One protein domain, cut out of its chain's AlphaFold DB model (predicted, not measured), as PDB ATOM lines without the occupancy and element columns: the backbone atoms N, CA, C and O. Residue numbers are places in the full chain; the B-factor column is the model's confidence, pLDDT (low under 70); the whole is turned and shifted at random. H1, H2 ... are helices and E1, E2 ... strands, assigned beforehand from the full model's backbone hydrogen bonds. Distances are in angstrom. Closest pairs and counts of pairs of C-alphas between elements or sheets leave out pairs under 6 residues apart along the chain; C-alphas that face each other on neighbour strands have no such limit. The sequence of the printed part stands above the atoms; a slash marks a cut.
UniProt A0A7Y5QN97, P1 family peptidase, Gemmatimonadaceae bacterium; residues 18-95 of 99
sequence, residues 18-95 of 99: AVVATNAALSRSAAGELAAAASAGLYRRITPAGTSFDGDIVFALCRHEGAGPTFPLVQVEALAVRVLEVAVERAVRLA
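Overview. This is residues 18 to 95 of the 99 residues of the protein "P1 family peptidase" of Gemmatimonadaceae bacterium (UniProt A0A7Y5QN97). Two helices pack on a ribbon of two parallel strands: H1 mainly beside E2, H2 beside E1, with residues 90 to 95 sticking out. The 78 printed residues, mixed in class, run E1, H1, E2, H2; they are compact, with a radius of gyration of the C-alphas of 13.0 A and spans of 38 by 27 by 18 A.

Along the chain. E1, residues 18 to 26, begins at C-alpha 18 (36.706, 27.668, 69.301), bends by 92 degrees at residue 23 and measures 18.6 A. H1, residues 28 to 43, measures 23.6 A; E2, residues 57 to 64, 21.6 A. H2, residues 73 to 94, measures 30.6 A and ends at C-alpha 94 (42.955, 40.960, 75.644).

Arrangement. E1 and E2 are parallel at 23 degrees; N 20 and O 59, 2.9 A apart, are within hydrogen-bond range. E1, H1, E2 form a strand-helix-strand unit, parallel neighbour strands joined through a helix, with a right-handed crossover. The closest C-alphas of H1 and E2, Ala 35 and Ala 60, are 5.0 A apart; those of E1 and H2, Val 20 and Ala 80, 6.4 A. H1 and H2 touch, the closest C-alphas being Ala 38 and Val 81, 4.3 A apart, at a steep tilt of 43 degrees, the same way. Every O i to N i+4 pair is within hydrogen-bond range in H2, 9 of 12 in H1.

Size, cuts and confidence. The C-alphas farthest apart, Phe 53 and Gly 66, are 39.2 A apart. The printed part has no cut; the link H1 to E2 is long, 13 residues. No printed residue is under 70 in pLDDT.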
ATOM      1  N   ALA A  18      35.730  27.195  70.270       98.19
ATOM      2  CA  ALA A  18      36.706  27.668  69.301       98.19
ATOM      3  C   ALA A  18      36.261  27.406  67.863       98.19
ATOM      4  O   ALA A  18      35.576  26.431  67.555       98.19
ATOM      5  N   VAL A  19      36.706  28.280  66.964       98.62
ATOM      6  CA  VAL A  19      36.551  28.116  65.520       98.62
ATOM      7  C   VAL A  19      37.913  28.311  64.869       98.62
ATOM      8  O   VAL A  19      38.571  29.325  65.102       98.62
ATOM      9  N   VAL A  20      38.319  27.368  64.024       98.50
ATOM     10  CA  VAL A  20      39.459  27.531  63.120       98.50
ATOM     11  C   VAL A  20      38.936  27.678  61.700       98.50
ATOM     12  O   VAL A  20      38.190  26.832  61.218       98.50
ATOM     13  N   ALA A  21      39.332  28.752  61.022       98.31
ATOM     14  CA  ALA A  21      38.941  29.015  59.644       98.31
ATOM     15  C   ALA A  21      40.155  28.968  58.709       98.31
ATOM     16  O   ALA A  21      41.211  29.516  59.021       98.31
ATOM     17  N   THR A  22      39.988  28.344  57.545       98.00
ATOM     18  CA  THR A  22      41.009  28.261  56.496       98.00
ATOM     19  C   THR A  22      40.408  28.534  55.119       98.00
ATOM     20  O   THR A  22      39.235  28.265  54.862       98.00
ATOM     21  N   ASN A  23      41.219  29.071  54.208       97.38
ATOM     22  CA  ASN A  23      40.854  29.198  52.797       97.38
ATOM     23  C   ASN A  23      41.131  27.915  51.995       97.38
ATOM     24  O   ASN A  23      40.811  27.883  50.807       97.38
ATOM     25  N   ALA A  24      41.704  26.879  52.616       98.00
ATOM     26  CA  ALA A  24      41.868  25.574  51.996       98.00
ATOM     27  C   ALA A  24      40.506  24.999  51.572       98.00
ATOM     28  O   ALA A  24      39.518  25.102  52.310       98.00
ATOM     29  N   ALA A  25      40.461  24.393  50.388       98.19
ATOM     30  CA  ALA A  25      39.336  23.575  49.956       98.19
ATOM     31  C   ALA A  25      39.453  22.195  50.604       98.19
ATOM     32  O   ALA A  25      40.394  21.459  50.314       98.19
ATOM     33  N   LEU A  26      38.514  21.862  51.490       98.25
ATOM     34  CA  LEU A  26      38.506  20.594  52.219       98.25
ATOM     35  C   LEU A  26      37.162  19.890  52.040       98.25
ATOM     36  O   LEU A  26      36.110  20.529  51.950       98.25
ATOM     37  N   SER A  27      37.203  18.560  52.030       97.88
ATOM     38  CA  SER A  27      36.004  17.740  52.169       97.88
ATOM     39  C   SER A  27      35.418  17.890  53.580       97.88
ATOM     40  O   SER A  27      36.079  18.351  54.517       97.88
ATOM     41  N   ARG A  28      34.169  17.448  53.774       97.31
ATOM     42  CA  ARG A  28      33.532  17.456  55.102       97.31
ATOM     43  C   ARG A  28      34.302  16.611  56.124       97.31
ATOM     44  O   ARG A  28      34.366  17.001  57.287       97.31
ATOM     45  N   SER A  29      34.865  15.473  55.708       98.06
ATOM     46  CA  SER A  29      35.658  14.618  56.598       98.06
ATOM     47  C   SER A  29      36.973  15.293  56.982       98.06
ATOM     48  O   SER A  29      37.264  15.394  58.169       98.06
ATOM     49  N   ALA A  30      37.684  15.874  56.011       98.19
ATOM     50  CA  ALA A  30      38.934  16.593  56.255       98.19
ATOM     51  C   ALA A  30      38.733  17.837  57.139       98.19
ATOM     52  O   ALA A  30      39.591  18.166  57.952       98.19
ATOM     53  N   ALA A  31      37.586  18.521  57.042       98.38
ATOM     54  CA  ALA A  31      37.237  19.595  57.972       98.38
ATOM     55  C   ALA A  31      37.019  19.075  59.409       98.38
ATOM     56  O   ALA A  31      37.419  19.731  60.369       98.38
ATOM     57  N   GLY A  32      36.417  17.892  59.567       98.62
ATOM     58  CA  GLY A  32      36.283  17.230  60.868       98.62
ATOM     59  C   GLY A  32      37.636  16.837  61.468       98.62
ATOM     60  O   GLY A  32      37.882  17.107  62.642       98.62
ATOM     61  N   GLU A  33      38.529  16.275  60.651       98.62
ATOM     62  CA  GLU A  33      39.915  15.958  61.027       98.62
ATOM     63  C   GLU A  33      40.681  17.223  61.440       98.62
ATOM     64  O   GLU A  33      41.285  17.255  62.512       98.62
ATOM     65  N   LEU A  34      40.532  18.319  60.684       98.75
ATOM     66  CA  LEU A  34      41.120  19.615  61.018       98.75
ATOM     67  C   LEU A  34      40.665  20.138  62.390       98.75
ATOM     68  O   LEU A  34      41.490  20.610  63.175       98.75
ATOM     69  N   ALA A  35      39.363  20.061  62.684       98.75
ATOM     70  CA  ALA A  35      38.820  20.443  63.989       98.75
ATOM     71  C   ALA A  35      39.369  19.548  65.113       98.75
ATOM     72  O   ALA A  35      39.790  20.062  66.150       98.75
ATOM     73  N   ALA A  36      39.422  18.231  64.895       98.44
ATOM     74  CA  ALA A  36      39.960  17.283  65.867       98.44
ATOM     75  C   ALA A  36      41.448  17.536  66.159       98.44
ATOM     76  O   ALA A  36      41.848  17.562  67.325       98.44
ATOM     77  N   ALA A  37      42.255  17.783  65.123       98.69
ATOM     78  CA  ALA A  37      43.663  18.127  65.270       98.69
ATOM     79  C   ALA A  37      43.832  19.434  66.056       98.69
ATOM     80  O   ALA A  37      44.613  19.484  67.010       98.69
ATOM     81  N   ALA A  38      43.065  20.473  65.709       98.56
ATOM     82  CA  ALA A  38      43.136  21.784  66.347       98.56
ATOM     83  C   ALA A  38      42.906  21.729  67.867       98.56
ATOM     84  O   ALA A  38      43.581  22.466  68.587       98.56
ATOM     85  N   SER A  39      42.055  20.828  68.372       97.75
ATOM     86  CA  SER A  39      41.820  20.627  69.815       97.75
ATOM     87  C   SER A  39      43.100  20.396  70.625       97.75
ATOM     88  O   SER A  39      43.171  20.794  71.787       97.75
ATOM     89  N   ALA A  40      44.163  19.852  70.021       97.62
ATOM     90  CA  ALA A  40      45.460  19.748  70.688       97.62
ATOM     91  C   ALA A  40      46.011  21.120  71.125       97.62
ATOM     92  O   ALA A  40      46.628  21.226  72.182       97.62
ATOM     93  N   GLY A  41      45.777  22.180  70.345       97.56
ATOM     94  CA  GLY A  41      46.198  23.540  70.687       97.56
ATOM     95  C   GLY A  41      45.454  24.102  71.900       97.56
ATOM     96  O   GLY A  41      46.063  24.770  72.734       97.56
ATOM     97  N   LEU A  42      44.167  23.764  72.036       95.94
ATOM     98  CA  LEU A  42      43.353  24.115  73.201       95.94
ATOM     99  C   LEU A  42      43.919  23.464  74.471       95.94
ATOM    100  O   LEU A  42      44.270  24.155  75.428       95.94
ATOM    101  N   TYR A  43      44.113  22.143  74.440       94.44
ATOM    102  CA  TYR A  43      44.589  21.368  75.594       94.44
ATOM    103  C   TYR A  43      46.056  21.635  75.962       94.44
ATOM    104  O   TYR A  43      46.472  21.368  77.084       94.44
ATOM    105  N   ARG A  44      46.855  22.196  75.047       96.44
ATOM    106  CA  ARG A  44      48.224  22.656  75.344       96.44
ATOM    107  C   ARG A  44      48.280  23.983  76.095       96.44
ATOM    108  O   ARG A  44      49.336  24.316  76.633       96.44
ATOM    109  N   ARG A  45      47.204  24.776  76.077       97.06
ATOM    110  CA  ARG A  45      47.178  26.127  76.669       97.06
ATOM    111  C   ARG A  45      46.220  26.276  77.836       97.06
ATOM    112  O   ARG A  45      46.384  27.214  78.609       97.06
ATOM    113  N   ILE A  46      45.281  25.351  77.989       93.50
ATOM    114  CA  ILE A  46      44.372  25.283  79.129       93.50
ATOM    115  C   ILE A  46      44.678  23.997  79.895       93.50
ATOM    116  O   ILE A  46      44.819  22.930  79.300       93.50
ATOM    117  N   THR A  47      44.852  24.085  81.214       90.44
ATOM    118  CA  THR A  47      45.128  22.914  82.057       90.44
ATOM    119  C   THR A  47      44.548  23.112  83.463       90.44
ATOM    120  O   THR A  47      44.915  24.090  84.118       90.44
ATOM    121  N   PRO A  48      43.708  22.178  83.959       86.31
ATOM    122  CA  PRO A  48      43.138  21.036  83.226       86.31
ATOM    123  C   PRO A  48      42.169  21.492  82.113       86.31
ATOM    124  O   PRO A  48      41.657  22.604  82.171       86.31
ATOM    125  N   ALA A  49      41.961  20.655  81.092       87.31
ATOM    126  CA  ALA A  49      41.017  20.882  79.989       87.31
ATOM    127  C   ALA A  49      40.490  19.542  79.455       87.31
ATOM    128  O   ALA A  49      41.101  18.499  79.725       87.31
ATOM    129  N   GLY A  50      39.385  19.556  78.701       84.94
ATOM    130  CA  GLY A  50      38.767  18.335  78.174       84.94
ATOM    131  C   GLY A  50      38.266  17.384  79.269       84.94
ATOM    132  O   GLY A  50      38.245  16.166  79.073       84.94
ATOM    133  N   THR A  51      37.922  17.913  80.446       87.69
ATOM    134  CA  THR A  51      37.350  17.107  81.527       87.69
ATOM    135  C   THR A  51      35.867  16.850  81.272       87.69
ATOM    136  O   THR A  51      35.221  17.561  80.509       87.69
ATOM    137  N   SER A  52      35.274  15.877  81.968       85.94
ATOM    138  CA  SER A  52      33.825  15.631  81.896       85.94
ATOM    139  C   SER A  52      32.961  16.807  82.386       85.94
ATOM    140  O   SER A  52      31.740  16.738  82.276       85.94
ATOM    141  N   PHE A  53      33.570  17.843  82.971       86.00
ATOM    142  CA  PHE A  53      32.891  19.050  83.440       86.00
ATOM    143  C   PHE A  53      32.964  20.213  82.439       86.00
ATOM    144  O   PHE A  53      32.221  21.181  82.618       86.00
ATOM    145  N   ASP A  54      33.809  20.102  81.406       86.94
ATOM    146  CA  ASP A  54      34.022  21.131  80.388       86.94
ATOM    147  C   ASP A  54      33.194  20.851  79.126       86.94
ATOM    148  O   ASP A  54      33.124  19.724  78.635       86.94
ATOM    149  N   GLY A  55      32.600  21.900  78.557       90.38
ATOM    150  CA  GLY A  55      31.893  21.857  77.272       90.38
ATOM    151  C   GLY A  55      32.781  22.166  76.061       90.38
ATOM    152  O   GLY A  55      32.316  22.836  75.141       90.38
ATOM    153  N   ASP A  56      34.057  21.771  76.077       93.69
ATOM    154  CA  ASP A  56      35.043  22.189  75.070       93.69
ATOM    155  C   ASP A  56      34.709  21.663  73.662       93.69
ATOM    156  O   ASP A  56      34.613  20.454  73.437       93.69
ATOM    157  N   ILE A  57      34.557  22.571  72.688       95.75
ATOM    158  CA  ILE A  57      34.244  22.220  71.292       95.75
ATOM    159  C   ILE A  57      35.030  23.108  70.322       95.75
ATOM    160  O   ILE A  57      35.034  24.338  70.430       95.75
ATOM    161  N   VAL A  58      35.640  22.474  69.315       98.25
ATOM    162  CA  VAL A  58      36.311  23.145  68.194       98.25
ATOM    163  C   VAL A  58      35.561  22.872  66.892       98.25
ATOM    164  O   VAL A  58      35.344  21.722  66.516       98.25
ATOM    165  N   PHE A  59      35.203  23.936  66.174       98.62
ATOM    166  CA  PHE A  59      34.636  23.867  64.827       98.62
ATOM    167  C   PHE A  59      35.678  24.264  63.778       98.62
ATOM    168  O   PHE A  59      36.481  25.171  63.997       98.62
ATOM    169  N   ALA A  60      35.625  23.632  62.607       98.62
ATOM    170  CA  ALA A  60      36.421  24.025  61.450       98.62
ATOM    171  C   ALA A  60      35.532  24.649  60.369       98.62
ATOM    172  O   ALA A  60      34.471  24.117  60.039       98.62
ATOM    173  N   LEU A  61      35.989  25.761  59.793       98.38
ATOM    174  CA  LEU A  61      35.389  26.410  58.632       98.38
ATOM    175  C   LEU A  61      36.389  26.401  57.474       98.38
ATOM    176  O   LEU A  61      37.526  26.850  57.611       98.38
ATOM    177  N   CYS A  62      35.958  25.919  56.317       98.38
ATOM    178  CA  CYS A  62      36.793  25.813  55.126       98.38
ATOM    179  C   CYS A  62      36.007  26.179  53.866       98.38
ATOM    180  O   CYS A  62      34.784  26.351  53.893       98.38
ATOM    181  N   ARG A  63      36.709  26.285  52.736       97.69
ATOM    182  CA  ARG A  63      36.052  26.322  51.424       97.69
ATOM    183  C   ARG A  63      35.532  24.922  51.103       97.69
ATOM    184  O   ARG A  63      36.108  23.928  51.546       97.69
ATOM    185  N   HIS A  64      34.464  24.856  50.311       93.75
ATOM    186  CA  HIS A  64      34.012  23.585  49.754       93.75
ATOM    187  C   HIS A  64      35.124  22.956  48.905       93.75
ATOM    188  O   HIS A  64      35.931  23.671  48.302       93.75
ATOM    189  N   GLU A  65      35.167  21.629  48.858       92.75
ATOM    190  CA  GLU A  65      36.106  20.885  48.025       92.75
ATOM    191  C   GLU A  65      36.024  21.352  46.560       92.75
ATOM    192  O   GLU A  65      34.942  21.575  46.018       92.75
ATOM    193  N   GLY A  66      37.179  21.610  45.940       93.31
ATOM    194  CA  GLY A  66      37.267  22.195  44.594       93.31
ATOM    195  C   GLY A  66      36.991  23.707  44.490       93.31
ATOM    196  O   GLY A  66      37.199  24.279  43.424       93.31
ATOM    197  N   ALA A  67      36.582  24.391  45.567       95.38
ATOM    198  CA  ALA A  67      36.252  25.828  45.569       95.38
ATOM    199  C   ALA A  67      37.362  26.733  46.161       95.38
ATOM    200  O   ALA A  67      37.090  27.819  46.703       95.38
ATOM    201  N   GLY A  68      38.620  26.288  46.090       94.25
ATOM    202  CA  GLY A  68      39.777  26.973  46.668       94.25
ATOM    203  C   GLY A  68      41.093  26.208  46.478       94.25
ATOM    204  O   GLY A  68      41.103  25.158  45.836       94.25
ATOM    205  N   PRO A  69      42.207  26.732  47.017       96.44
ATOM    206  CA  PRO A  69      43.503  26.067  46.966       96.44
ATOM    207  C   PRO A  69      43.518  24.771  47.786       96.44
ATOM    208  O   PRO A  69      42.932  24.698  48.869       96.44
ATOM    209  N   THR A  70      44.247  23.775  47.288       96.00
ATOM    210  CA  THR A  70      44.486  22.504  47.979       96.00
ATOM    211  C   THR A  70      45.860  22.522  48.633       96.00
ATOM    212  O   THR A  70      46.852  22.891  48.006       96.00
ATOM    213  N   PHE A  71      45.920  22.071  49.880       96.31
ATOM    214  CA  PHE A  71      47.156  21.891  50.634       96.31
ATOM    215  C   PHE A  71      47.171  20.487  51.247       96.31
ATOM    216  O   PHE A  71      46.099  19.933  51.504       96.31
ATOM    217  N   PRO A  72      48.349  19.905  51.527       97.75
ATOM    218  CA  PRO A  72      48.433  18.707  52.353       97.75
ATOM    219  C   PRO A  72      47.752  18.944  53.707       97.75
ATOM    220  O   PRO A  72      48.105  19.891  54.412       97.75
ATOM    221  N   LEU A  73      46.798  18.083  54.081       97.75
ATOM    222  CA  LEU A  73      45.965  18.278  55.276       97.75
ATOM    223  C   LEU A  73      46.807  18.485  56.542       97.75
ATOM    224  O   LEU A  73      46.591  19.454  57.262       97.75
ATOM    225  N   VAL A  74      47.859  17.681  56.717       98.38
ATOM    226  CA  VAL A  74      48.793  17.777  57.852       98.38
ATOM    227  C   VAL A  74      49.422  19.167  58.025       98.38
ATOM    228  O   VAL A  74      49.691  19.600  59.144       98.38
ATOM    229  N   GLN A  75      49.645  19.909  56.934       98.38
ATOM    230  CA  GLN A  75      50.179  21.271  57.016       98.38
ATOM    231  C   GLN A  75      49.118  22.245  57.535       98.38
ATOM    232  O   GLN A  75      49.416  23.099  58.370       98.38
ATOM    233  N   VAL A  76      47.875  22.096  57.069       98.44
ATOM    234  CA  VAL A  76      46.738  22.906  57.527       98.44
ATOM    235  C   VAL A  76      46.440  22.614  58.998       98.44
ATOM    236  O   VAL A  76      46.238  23.547  59.771       98.44
ATOM    237  N   GLU A  77      46.494  21.347  59.407       98.75
ATOM    238  CA  GLU A  77      46.329  20.902  60.796       98.75
ATOM    239  C   GLU A  77      47.407  21.465  61.723       98.75
ATOM    240  O   GLU A  77      47.091  22.025  62.774       98.75
ATOM    241  N   ALA A  78      48.681  21.384  61.328       98.62
ATOM    242  CA  ALA A  78      49.778  21.934  62.121       98.62
ATOM    243  C   ALA A  78      49.615  23.448  62.347       98.62
ATOM    244  O   ALA A  78      49.831  23.949  63.456       98.62
ATOM    245  N   LEU A  79      49.185  24.175  61.311       98.69
ATOM    246  CA  LEU A  79      48.870  25.596  61.423       98.69
ATOM    247  C   LEU A  79      47.645  25.833  62.308       98.69
ATOM    248  O   LEU A  79      47.700  26.714  63.161       98.69
ATOM    249  N   ALA A  80      46.582  25.038  62.163       98.75
ATOM    250  CA  ALA A  80      45.366  25.123  62.970       98.75
ATOM    251  C   ALA A  80      45.643  24.968  64.472       98.75
ATOM    252  O   ALA A  80      45.191  25.789  65.274       98.75
ATOM    253  N   VAL A  81      46.457  23.978  64.847       98.81
ATOM    254  CA  VAL A  81      46.925  23.796  66.228       98.81
ATOM    255  C   VAL A  81      47.650  25.048  66.711       98.81
ATOM    256  O   VAL A  81      47.329  25.588  67.770       98.81
ATOM    257  N   ARG A  82      48.606  25.552  65.921       98.75
ATOM    258  CA  ARG A  82      49.412  26.710  66.316       98.75
ATOM    259  C   ARG A  82      48.579  27.981  66.466       98.75
ATOM    260  O   ARG A  82      48.795  28.732  67.417       98.75
ATOM    261  N   VAL A  83      47.655  28.250  65.545       98.50
ATOM    262  CA  VAL A  83      46.817  29.454  65.628       98.50
ATOM    263  C   VAL A  83      45.840  29.369  66.790       98.50
ATOM    264  O   VAL A  83      45.593  30.401  67.411       98.50
ATOM    265  N   LEU A  84      45.345  28.175  67.142       98.69
ATOM    266  CA  LEU A  84      44.482  28.022  68.309       98.69
ATOM    267  C   LEU A  84      45.252  28.249  69.615       98.69
ATOM    268  O   LEU A  84      44.753  28.962  70.481       98.69
ATOM    269  N   GLU A  85      46.495  27.759  69.731       98.69
ATOM    270  CA  GLU A  85      47.357  28.091  70.877       98.69
ATOM    271  C   GLU A  85      47.509  29.615  71.040       98.69
ATOM    272  O   GLU A  85      47.326  30.162  72.129       98.69
ATOM    273  N   VAL A  86      47.801  30.314  69.937       98.69
ATOM    274  CA  VAL A  86      47.943  31.779  69.926       98.69
ATOM    275  C   VAL A  86      46.616  32.470  70.246       98.69
ATOM    276  O   VAL A  86      46.610  33.486  70.940       98.69
ATOM    277  N   ALA A  87      45.489  31.952  69.756       98.62
ATOM    278  CA  ALA A  87      44.169  32.515  70.016       98.62
ATOM    279  C   ALA A  87      43.805  32.440  71.505       98.62
ATOM    280  O   ALA A  87      43.349  33.443  72.053       98.62
ATOM    281  N   VAL A  88      44.082  31.311  72.170       98.12
ATOM    282  CA  VAL A  88      43.874  31.151  73.619       98.12
ATOM    283  C   VAL A  88      44.715  32.164  74.399       98.12
ATOM    284  O   VAL A  88      44.186  32.909  75.224       98.12
ATOM    285  N   GLU A  89      46.011  32.277  74.093       98.31
ATOM    286  CA  GLU A  89      46.884  33.257  74.754       98.31
ATOM    287  C   GLU A  89      46.419  34.703  74.519       98.31
ATOM    288  O   GLU A  89      46.456  35.536  75.429       98.31
ATOM    289  N   ARG A  90      45.965  35.019  73.299       98.44
ATOM    290  CA  ARG A  90      45.424  36.341  72.961       98.44
ATOM    291  C   ARG A  90      44.133  36.634  73.711       98.44
ATOM    292  O   ARG A  90      43.977  37.766  74.154       98.44
ATOM    293  N   ALA A  91      43.240  35.657  73.862       97.44
ATOM    294  CA  ALA A  91      41.983  35.830  74.582       97.44
ATOM    295  C   ALA A  91      42.236  36.267  76.031       97.44
ATOM    296  O   ALA A  91      41.657  37.251  76.480       97.44
ATOM    297  N   VAL A  92      43.186  35.619  76.714       96.25
ATOM    298  CA  VAL A  92      43.585  35.995  78.080       96.25
ATOM    299  C   VAL A  92      44.215  37.388  78.115       96.25
ATOM    300  O   VAL A  92      43.826  38.223  78.925       96.25
ATOM    301  N   ARG A  93      45.165  37.677  77.215       97.69
ATOM    302  CA  ARG A  93      45.867  38.978  77.183       97.69
ATOM    303  C   ARG A  93      44.950  40.159  76.863       97.69
ATOM    304  O   ARG A  93      45.245  41.275  77.276       97.69
ATOM    305  N   LEU A  94      43.901  39.930  76.076       97.69
ATOM    306  CA  LEU A  94      42.955  40.960  75.644       97.69
ATOM    307  C   LEU A  94      41.700  41.026  76.518       97.69
ATOM    308  O   LEU A  94      40.870  41.912  76.297       97.69
ATOM    309  N   ALA A  95      41.554  40.122  77.490       96.56
ATOM    310  CA  ALA A  95      40.440  40.130  78.420       96.56
ATOM    311  C   ALA A  95      40.369  41.477  79.154       96.56
ATOM    312  O   ALA A  95      41.374  42.026  79.607       96.56
TER     313      ALA A  95